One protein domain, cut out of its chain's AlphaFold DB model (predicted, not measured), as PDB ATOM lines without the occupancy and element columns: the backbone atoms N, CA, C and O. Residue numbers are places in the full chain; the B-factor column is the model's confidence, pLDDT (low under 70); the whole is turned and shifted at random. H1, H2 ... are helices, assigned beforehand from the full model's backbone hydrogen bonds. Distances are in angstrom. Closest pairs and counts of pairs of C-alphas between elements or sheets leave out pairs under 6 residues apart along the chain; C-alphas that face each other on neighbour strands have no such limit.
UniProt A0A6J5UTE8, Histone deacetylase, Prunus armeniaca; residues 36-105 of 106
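Overview. This is residues 36 to 105 of the 106 residues of the protein "Histone deacetylase" of Prunus armeniaca (UniProt A0A6J5UTE8). A long helix, H2, starts beside the middle of a shorter one, H1, and runs away from it at a slant: the first residues of H2, 77 to 78, meet H1 at residues 50 to 54, and a loop of residues 61 to 76 joins the two helices. The far part of H2 sticks out as a free arm, residues 90 to 105 with the last two beyond the helix, and this arm makes much of the length. The printed part has 70 residues with two named helices, H1 then H2, and no named strand; its class is all helix. It is only just loose, close to extended, with a radius of gyration of the C-alphas of 16.6 A and spans of 56 by 21 by 20 A.

Along the chain. Find C-alpha 77 at (185.637, 180.770, 121.684); from there H2, residues 77 to 103, runs 39.5 A to C-alpha 103 at (147.774, 179.775, 110.507). Then look back to C-alpha 44 at (177.819, 166.045, 127.764), where H1, residues 44 to 60, begins; it is 24.5 A long.

Arrangement. H2 touches H1 with residues 77 to 78 alone, and H1 touches H2 with residues 50 to 54 alone. Look at Leu 50 and Phe 78: their C-alphas, the closest of the two helices, are 6.8 A apart. The helices stand at a steep tilt of 43 degrees and run opposite ways, as a helical hairpin. In the long link between them, residues 63 to 64 pair with residues 72 to 73, antiparallel. In H2 every O i to N i+4 pair is within hydrogen-bond range; in H1, 12 of 13 are.

Size, cuts and confidence. The C-alphas farthest apart, those of Gln 60 and Arg 105, are 56.0 A apart. Without residues 90 to 105 the body spans 31 by 20 by 19 A. The printed part has no cut, and the link from H1 to H2 has 16 residues. The mean pLDDT of the printed part is 90.7; look for values under 70 at residues 102 to 105.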
ATOM      1  N   ASN A  36     172.914 172.804 128.327       96.25
ATOM      2  CA  ASN A  36     171.894 171.792 128.060       96.25
ATOM      3  C   ASN A  36     171.365 171.873 126.624       96.25
ATOM      4  O   ASN A  36     171.152 170.821 126.022       96.25
ATOM      5  N   ASP A  37     171.217 173.076 126.066       96.69
ATOM      6  CA  ASP A  37     170.811 173.255 124.667       96.69
ATOM      7  C   ASP A  37     171.864 172.653 123.733       96.69
ATOM      8  O   ASP A  37     171.532 171.891 122.829       96.69
ATOM      9  N   ILE A  38     173.152 172.873 124.016       96.88
ATOM     10  CA  ILE A  38     174.251 172.247 123.263       96.88
ATOM     11  C   ILE A  38     174.276 170.723 123.467       96.88
ATOM     12  O   ILE A  38     174.480 169.961 122.520       96.88
ATOM     13  N   ALA A  39     174.022 170.253 124.691       96.88
ATOM     14  CA  ALA A  39     173.977 168.827 125.009       96.88
ATOM     15  C   ALA A  39     172.761 168.086 124.409       96.88
ATOM     16  O   ALA A  39     172.678 166.863 124.526       96.88
ATOM     17  N   SER A  40     171.818 168.795 123.778       96.62
ATOM     18  CA  SER A  40     170.718 168.171 123.032       96.62
ATOM     19  C   SER A  40     171.183 167.538 121.713       96.62
ATOM     20  O   SER A  40     170.580 166.572 121.249       96.62
ATOM     21  N   VAL A  41     172.283 168.045 121.143       95.62
ATOM     22  CA  VAL A  41     172.871 167.579 119.874       95.62
ATOM     23  C   VAL A  41     174.288 167.019 120.040       95.62
ATOM     24  O   VAL A  41     174.744 166.234 119.209       95.62
ATOM     25  N   HIS A  42     174.976 167.362 121.134       95.19
ATOM     26  CA  HIS A  42     176.303 166.854 121.475       95.19
ATOM     27  C   HIS A  42     176.306 166.073 122.791       95.19
ATOM     28  O   HIS A  42     175.472 166.265 123.669       95.19
ATOM     29  N   THR A  43     177.295 165.197 122.979       96.25
ATOM     30  CA  THR A  43     177.438 164.495 124.261       96.25
ATOM     31  C   THR A  43     177.837 165.472 125.371       96.25
ATOM     32  O   THR A  43     178.629 166.389 125.153       96.25
ATOM     33  N   ARG A  44     177.373 165.243 126.607       95.88
ATOM     34  CA  ARG A  44     177.819 166.045 127.764       95.88
ATOM     35  C   ARG A  44     179.338 166.001 127.952       95.88
ATOM     36  O   ARG A  44     179.931 166.996 128.345       95.88
ATOM     37  N   ALA A  45     179.968 164.867 127.639       95.44
ATOM     38  CA  ALA A  45     181.419 164.721 127.695       95.44
ATOM     39  C   ALA A  45     182.137 165.650 126.702       95.44
ATOM     40  O   ALA A  45     183.168 166.218 127.051       95.44
ATOM     41  N   TYR A  46     181.581 165.839 125.502       92.44
ATOM     42  CA  TYR A  46     182.099 166.794 124.523       92.44
ATOM     43  C   TYR A  46     182.000 168.235 125.038       92.44
ATOM     44  O   TYR A  46     182.997 168.949 125.025       92.44
ATOM     45  N   VAL A  47     180.841 168.630 125.577       95.00
ATOM     46  CA  VAL A  47     180.627 169.976 126.143       95.00
ATOM     47  C   VAL A  47     181.609 170.265 127.287       95.00
ATOM     48  O   VAL A  47     182.311 171.269 127.254       95.00
ATOM     49  N   LEU A  48     181.752 169.334 128.238       95.12
ATOM     50  CA  LEU A  48     182.744 169.438 129.321       95.12
ATOM     51  C   LEU A  48     184.191 169.473 128.796       95.12
ATOM     52  O   LEU A  48     185.077 170.053 129.421       95.12
ATOM     53  N   GLY A  49     184.460 168.801 127.674       94.25
ATOM     54  CA  GLY A  49     185.756 168.831 127.003       94.25
ATOM     55  C   GLY A  49     186.084 170.214 126.445       94.25
ATOM     56  O   GLY A  49     187.215 170.668 126.602       94.25
ATOM     57  N   LEU A  50     185.095 170.899 125.861       93.81
ATOM     58  CA  LEU A  50     185.248 172.269 125.370       93.81
ATOM     59  C   LEU A  50     185.528 173.253 126.507       93.81
ATOM     60  O   LEU A  50     186.459 174.042 126.390       93.81
ATOM     61  N   GLU A  51     184.805 173.161 127.625       94.12
ATOM     62  CA  GLU A  51     185.062 173.998 128.810       94.12
ATOM     63  C   GLU A  51     186.516 173.853 129.289       94.12
ATOM     64  O   GLU A  51     187.235 174.839 129.443       94.12
ATOM     65  N   LYS A  52     187.004 172.611 129.404       94.38
ATOM     66  CA  LYS A  52     188.403 172.333 129.767       94.38
ATOM     67  C   LYS A  52     189.406 172.814 128.722       94.38
ATOM     68  O   LYS A  52     190.535 173.153 129.072       94.38
ATOM     69  N   ALA A  53     189.038 172.802 127.444       93.88
ATOM     70  CA  ALA A  53     189.886 173.335 126.390       93.88
ATOM     71  C   ALA A  53     190.035 174.859 126.538       93.88
ATOM     72  O   ALA A  53     191.145 175.372 126.415       93.88
ATOM     73  N   MET A  54     188.978 175.586 126.914       95.88
ATOM     74  CA  MET A  54     189.087 177.029 127.175       95.88
ATOM     75  C   MET A  54     190.020 177.331 128.357       95.88
ATOM     76  O   MET A  54     190.822 178.262 128.279       95.88
ATOM     77  N   ASP A  55     190.024 176.495 129.403       95.38
ATOM     78  CA  ASP A  55     190.987 176.612 130.514       95.38
ATOM     79  C   ASP A  55     192.449 176.461 130.051       95.38
ATOM     80  O   ASP A  55     193.376 177.026 130.645       95.38
ATOM     81  N   GLN A  56     192.688 175.673 128.998       94.62
ATOM     82  CA  GLN A  56     194.009 175.537 128.380       94.62
ATOM     83  C   GLN A  56     194.342 176.762 127.525       94.62
ATOM     84  O   GLN A  56     195.455 177.287 127.628       94.62
ATOM     85  N   ALA A  57     193.379 177.253 126.742       95.69
ATOM     86  CA  ALA A  57     193.521 178.472 125.954       95.69
ATOM     87  C   ALA A  57     193.804 179.702 126.824       95.69
ATOM     88  O   ALA A  57     194.640 180.518 126.454       95.69
ATOM     89  N   LEU A  58     193.246 179.786 128.036       95.25
ATOM     90  CA  LEU A  58     193.577 180.850 128.992       95.25
ATOM     91  C   LEU A  58     195.087 180.933 129.289       95.25
ATOM     92  O   LEU A  58     195.616 182.012 129.544       95.25
ATOM     93  N   LYS A  59     195.796 179.799 129.251       95.00
ATOM     94  CA  LYS A  59     197.240 179.726 129.532       95.00
ATOM     95  C   LYS A  59     198.101 179.872 128.279       95.00
ATOM     96  O   LYS A  59     199.224 180.353 128.375       95.00
ATOM     97  N   GLN A  60     197.608 179.401 127.136       93.25
ATOM     98  CA  GLN A  60     198.386 179.258 125.896       93.25
ATOM     99  C   GLN A  60     198.010 180.296 124.824       93.25
ATOM    100  O   GLN A  60     198.693 180.416 123.810       93.25
ATOM    101  N   GLY A  61     196.942 181.063 125.043       94.31
ATOM    102  CA  GLY A  61     196.349 181.973 124.071       94.31
ATOM    103  C   GLY A  61     195.467 181.222 123.077       94.31
ATOM    104  O   GLY A  61     194.258 181.128 123.268       94.31
ATOM    105  N   ILE A  62     196.081 180.690 122.019       94.38
ATOM    106  CA  ILE A  62     195.393 179.932 120.966       94.38
ATOM    107  C   ILE A  62     195.797 178.465 121.076       94.38
ATOM    108  O   ILE A  62     196.987 178.152 121.103       94.38
ATOM    109  N   ILE A  63     194.815 177.569 121.094       95.25
ATOM    110  CA  ILE A  63     195.030 176.118 121.088       95.25
ATOM    111  C   ILE A  63     194.452 175.485 119.826       95.25
ATOM    112  O   ILE A  63     193.510 176.010 119.235       95.25
ATOM    113  N   LEU A  64     195.005 174.338 119.438       92.31
ATOM    114  CA  LEU A  64     194.449 173.457 118.413       92.31
ATOM    115  C   LEU A  64     193.592 172.382 119.095       92.31
ATOM    116  O   LEU A  64     194.054 171.715 120.021       92.31
ATOM    117  N   ILE A  65     192.352 172.204 118.639       88.94
ATOM    118  CA  ILE A  65     191.459 171.148 119.127       88.94
ATOM    119  C   ILE A  65     191.686 169.882 118.295       88.94
ATOM    120  O   ILE A  65     191.136 169.712 117.203       88.94
ATOM    121  N   GLU A  66     192.496 168.974 118.831       84.38
ATOM    122  CA  GLU A  66     192.812 167.692 118.197       84.38
ATOM    123  C   GLU A  66     191.564 166.834 117.932       84.38
ATOM    124  O   GLU A  66     190.600 166.831 118.699       84.38
ATOM    125  N   GLY A  67     191.578 166.079 116.829       82.25
ATOM    126  CA  GLY A  67     190.477 165.179 116.456       82.25
ATOM    127  C   GLY A  67     189.221 165.864 115.898       82.25
ATOM    128  O   GLY A  67     188.250 165.174 115.594       82.25
ATOM    129  N   SER A  68     189.240 167.190 115.722       76.06
ATOM    130  CA  SER A  68     188.130 167.976 115.153       76.06
ATOM    131  C   SER A  68     188.420 168.566 113.762       76.06
ATOM    132  O   SER A  68     187.605 169.310 113.222       76.06
ATOM    133  N   GLY A  69     189.573 168.237 113.169       82.00
ATOM    134  CA  GLY A  69     190.100 168.932 111.988       82.00
ATOM    135  C   GLY A  69     190.895 170.191 112.369       82.00
ATOM    136  O   GLY A  69     191.307 170.315 113.524       82.00
ATOM    137  N   PRO A  70     191.171 171.111 111.423       86.12
ATOM    138  CA  PRO A  70     191.933 172.334 111.686       86.12
ATOM    139  C   PRO A  70     191.081 173.365 112.447       86.12
ATOM    140  O   PRO A  70     190.662 174.378 111.889       86.12
ATOM    141  N   THR A  71     190.814 173.090 113.723       92.56
ATOM    142  CA  THR A  71     189.977 173.926 114.590       92.56
ATOM    143  C   THR A  71     190.821 174.554 115.683       92.56
ATOM    144  O   THR A  71     191.420 173.852 116.498       92.56
ATOM    145  N   TYR A  72     190.831 175.882 115.733       92.94
ATOM    146  CA  TYR A  72     191.530 176.645 116.760       92.94
ATOM    147  C   TYR A  72     190.541 177.262 117.739       92.94
ATOM    148  O   TYR A  72     189.424 177.606 117.359       92.94
ATOM    149  N   ALA A  73     190.970 177.422 118.986       94.88
ATOM    150  CA  ALA A  73     190.182 178.077 120.014       94.88
ATOM    151  C   ALA A  73     191.028 179.033 120.856       94.88
ATOM    152  O   ALA A  73     192.204 178.788 121.125       94.88
ATOM    153  N   THR A  74     190.390 180.116 121.276       96.75
ATOM    154  CA  THR A  74     190.838 181.080 122.284       96.75
ATOM    155  C   THR A  74     190.050 180.873 123.574       96.75
ATOM    156  O   THR A  74     189.124 180.067 123.615       96.75
ATOM    157  N   VAL A  75     190.383 181.625 124.625       97.38
ATOM    158  CA  VAL A  75     189.652 181.590 125.903       97.38
ATOM    159  C   VAL A  75     188.149 181.879 125.755       97.38
ATOM    160  O   VAL A  75     187.344 181.283 126.465       97.38
ATOM    161  N   ASP A  76     187.765 182.722 124.794       96.88
ATOM    162  CA  ASP A  76     186.378 183.170 124.622       96.88
ATOM    163  C   ASP A  76     185.590 182.339 123.599       96.88
ATOM    164  O   ASP A  76     184.368 182.446 123.527       96.88
ATOM    165  N   THR A  77     186.253 181.462 122.833       96.38
ATOM    166  CA  THR A  77     185.637 180.770 121.684       96.38
ATOM    167  C   THR A  77     184.386 179.985 122.068       96.38
ATOM    168  O   THR A  77     183.384 180.027 121.350       96.38
ATOM    169  N   PHE A  78     184.404 179.268 123.195       95.81
ATOM    170  CA  PHE A  78     183.229 178.511 123.626       95.81
ATOM    171  C   PHE A  78     182.079 179.438 124.031       95.81
ATOM    172  O   PHE A  78     180.948 179.213 123.610       95.81
ATOM    173  N   GLN A  79     182.361 180.519 124.762       97.00
ATOM    174  CA  GLN A  79     181.349 181.492 125.171       97.00
ATOM    175  C   GLN A  79     180.736 182.218 123.964       97.00
ATOM    176  O   GLN A  79     179.515 182.341 123.873       97.00
ATOM    177  N   GLU A  80     181.557 182.648 123.007       97.12
ATOM    178  CA  GLU A  80     181.093 183.256 121.754       97.12
ATOM    179  C   GLU A  80     180.252 182.273 120.929       97.12
ATOM    180  O   GLU A  80     179.229 182.648 120.357       97.12
ATOM    181  N   SER A  81     180.620 180.989 120.939       96.31
ATOM    182  CA  SER A  81     179.835 179.935 120.290       96.31
ATOM    183  C   SER A  81     178.466 179.739 120.950       96.31
ATOM    184  O   SER A  81     177.485 179.508 120.245       96.31
ATOM    185  N   LEU A  82     178.358 179.871 122.280       97.69
ATOM    186  CA  LEU A  82     177.064 179.838 122.976       97.69
ATOM    187  C   LEU A  82     176.178 181.023 122.577       97.69
ATOM    188  O   LEU A  82     174.977 180.847 122.374       97.69
ATOM    189  N   VAL A  83     176.756 182.219 122.420       97.50
ATOM    190  CA  VAL A  83     176.026 183.396 121.923       97.50
ATOM    191  C   VAL A  83     175.536 183.156 120.494       97.50
ATOM    192  O   VAL A  83     174.353 183.337 120.220       97.50
ATOM    193  N   ALA A  84     176.402 182.674 119.600       96.12
ATOM    194  CA  ALA A  84     176.030 182.375 118.217       96.12
ATOM    195  C   ALA A  84     174.924 181.308 118.122       96.12
ATOM    196  O   ALA A  84     173.961 181.469 117.371       96.12
ATOM    197  N   ALA A  85     175.020 180.239 118.919       96.75
ATOM    198  CA  ALA A  85     173.990 179.207 118.990       96.75
ATOM    199  C   ALA A  85     172.663 179.761 119.536       96.75
ATOM    200  O   ALA A  85     171.605 179.476 118.978       96.75
ATOM    201  N   GLY A  86     172.717 180.595 120.579       96.94
ATOM    202  CA  GLY A  86     171.546 181.259 121.154       96.94
ATOM    203  C   GLY A  86     170.829 182.169 120.156       96.94
ATOM    204  O   GLY A  86     169.605 182.119 120.046       96.94
ATOM    205  N   ALA A  87     171.584 182.922 119.351       94.44
ATOM    206  CA  ALA A  87     171.032 183.732 118.264       94.44
ATOM    207  C   ALA A  87     170.291 182.866 117.234       94.44
ATOM    208  O   ALA A  87     169.187 183.203 116.806       94.44
ATOM    209  N   GLY A  88     170.878 181.721 116.864       93.88
ATOM    210  CA  GLY A  88     170.256 180.759 115.954       93.88
ATOM    211  C   GLY A  88     168.950 180.175 116.501       93.88
ATOM    212  O   GLY A  88     167.973 180.073 115.761       93.88
ATOM    213  N   ILE A  89     168.905 179.842 117.794       95.00
ATOM    214  CA  ILE A  89     167.684 179.370 118.468       95.00
ATOM    215  C   ILE A  89     166.609 180.463 118.452       95.00
ATOM    216  O   ILE A  89     165.492 180.213 118.005       95.00
ATOM    217  N   ALA A  90     166.958 181.690 118.846       93.44
ATOM    218  CA  ALA A  90     166.024 182.815 118.882       93.44
ATOM    219  C   ALA A  90     165.433 183.140 117.499       93.44
ATOM    220  O   ALA A  90     164.243 183.441 117.382       93.44
ATOM    221  N   LEU A  91     166.239 183.025 116.438       91.75
ATOM    222  CA  LEU A  91     165.762 183.167 115.064       91.75
ATOM    223  C   LEU A  91     164.684 182.130 114.728       91.75
ATOM    224  O   LEU A  91     163.650 182.467 114.149       91.75
ATOM    225  N   ILE A  92     164.925 180.865 115.076       91.12
ATOM    226  CA  ILE A  92     163.988 179.770 114.807       91.12
ATOM    227  C   ILE A  92     162.693 179.982 115.594       91.12
ATOM    228  O   ILE A  92     161.614 179.862 115.013       91.12
ATOM    229  N   ASP A  93     162.782 180.356 116.870       90.38
ATOM    230  CA  ASP A  93     161.613 180.636 117.709       90.38
ATOM    231  C   ASP A  93     160.741 181.747 117.109       90.38
ATOM    232  O   ASP A  93     159.518 181.591 117.011       90.38
ATOM    233  N   ALA A  94     161.359 182.831 116.628       86.81
ATOM    234  CA  ALA A  94     160.651 183.914 115.952       86.81
ATOM    235  C   ALA A  94     159.922 183.417 114.691       86.81
ATOM    236  O   ALA A  94     158.737 183.702 114.499       86.81
ATOM    237  N   VAL A  95     160.593 182.623 113.850       86.44
ATOM    238  CA  VAL A  95     159.991 182.048 112.633       86.44
ATOM    239  C   VAL A  95     158.814 181.130 112.967       86.44
ATOM    240  O   VAL A  95     157.755 181.234 112.342       86.44
ATOM    241  N   VAL A  96     158.961 180.259 113.966       89.00
ATOM    242  CA  VAL A  96     157.901 179.336 114.398       89.00
ATOM    243  C   VAL A  96     156.705 180.107 114.959       89.00
ATOM    244  O   VAL A  96     155.559 179.807 114.609       89.00
ATOM    245  N   GLN A  97     156.945 181.136 115.775       87.12
ATOM    246  CA  GLN A  97     155.891 181.986 116.324       87.12
ATOM    247  C   GLN A  97     155.117 182.716 115.219       87.12
ATOM    248  O   GLN A  97     153.882 182.686 115.207       87.12
ATOM    249  N   MET A  98     155.823 183.321 114.259       83.62
ATOM    250  CA  MET A  98     155.204 183.992 113.114       83.62
ATOM    251  C   MET A  98     154.389 183.013 112.264       83.62
ATOM    252  O   MET A  98     153.231 183.293 111.947       83.62
ATOM    253  N   SER A  99     154.944 181.835 111.964       84.50
ATOM    254  CA  SER A  99     154.257 180.791 111.200       84.50
ATOM    255  C   SER A  99     152.953 180.364 111.876       84.50
ATOM    256  O   SER A  99     151.896 180.395 111.244       84.50
ATOM    257  N   ASN A 100     152.993 180.051 113.174       79.81
ATOM    258  CA  ASN A 100     151.802 179.660 113.929       79.81
ATOM    259  C   ASN A 100     150.756 180.780 113.946       79.81
ATOM    260  O   ASN A 100     149.579 180.524 113.708       79.81
ATOM    261  N   SER A 101     151.174 182.034 114.146       76.12
ATOM    262  CA  SER A 101     150.253 183.177 114.128       76.12
ATOM    263  C   SER A 101     149.580 183.401 112.765       76.12
ATOM    264  O   SER A 101     148.441 183.865 112.719       76.12
ATOM    265  N   SER A 102     150.247 183.039 111.660       67.19
ATOM    266  CA  SER A 102     149.679 183.127 110.309       67.19
ATOM    267  C   SER A 102     148.589 182.081 110.064       67.19
ATOM    268  O   SER A 102     147.575 182.403 109.452       67.19
ATOM    269  N   ILE A 103     148.748 180.873 110.621       59.06
ATOM    270  CA  ILE A 103     147.774 179.775 110.507       59.06
ATOM    271  C   ILE A 103     146.467 180.117 111.237       59.06
ATOM    272  O   ILE A 103     145.391 179.767 110.766       59.06
ATOM    273  N   TYR A 104     146.530 180.841 112.358       54.75
ATOM    274  CA  TYR A 104     145.331 181.287 113.085       54.75
ATOM    275  C   TYR A 104     144.694 182.572 112.520       54.75
ATOM    276  O   TYR A 104     143.683 183.034 113.049       54.75
ATOM    277  N   ARG A 105     145.273 183.169 111.468       50.19
ATOM    278  CA  ARG A 105     144.739 184.350 110.761       50.19
ATOM    279  C   ARG A 105     144.107 184.024 109.400       50.19
ATOM    280  O   ARG A 105     143.645 184.950 108.733       50.19
TER     281      ARG A 105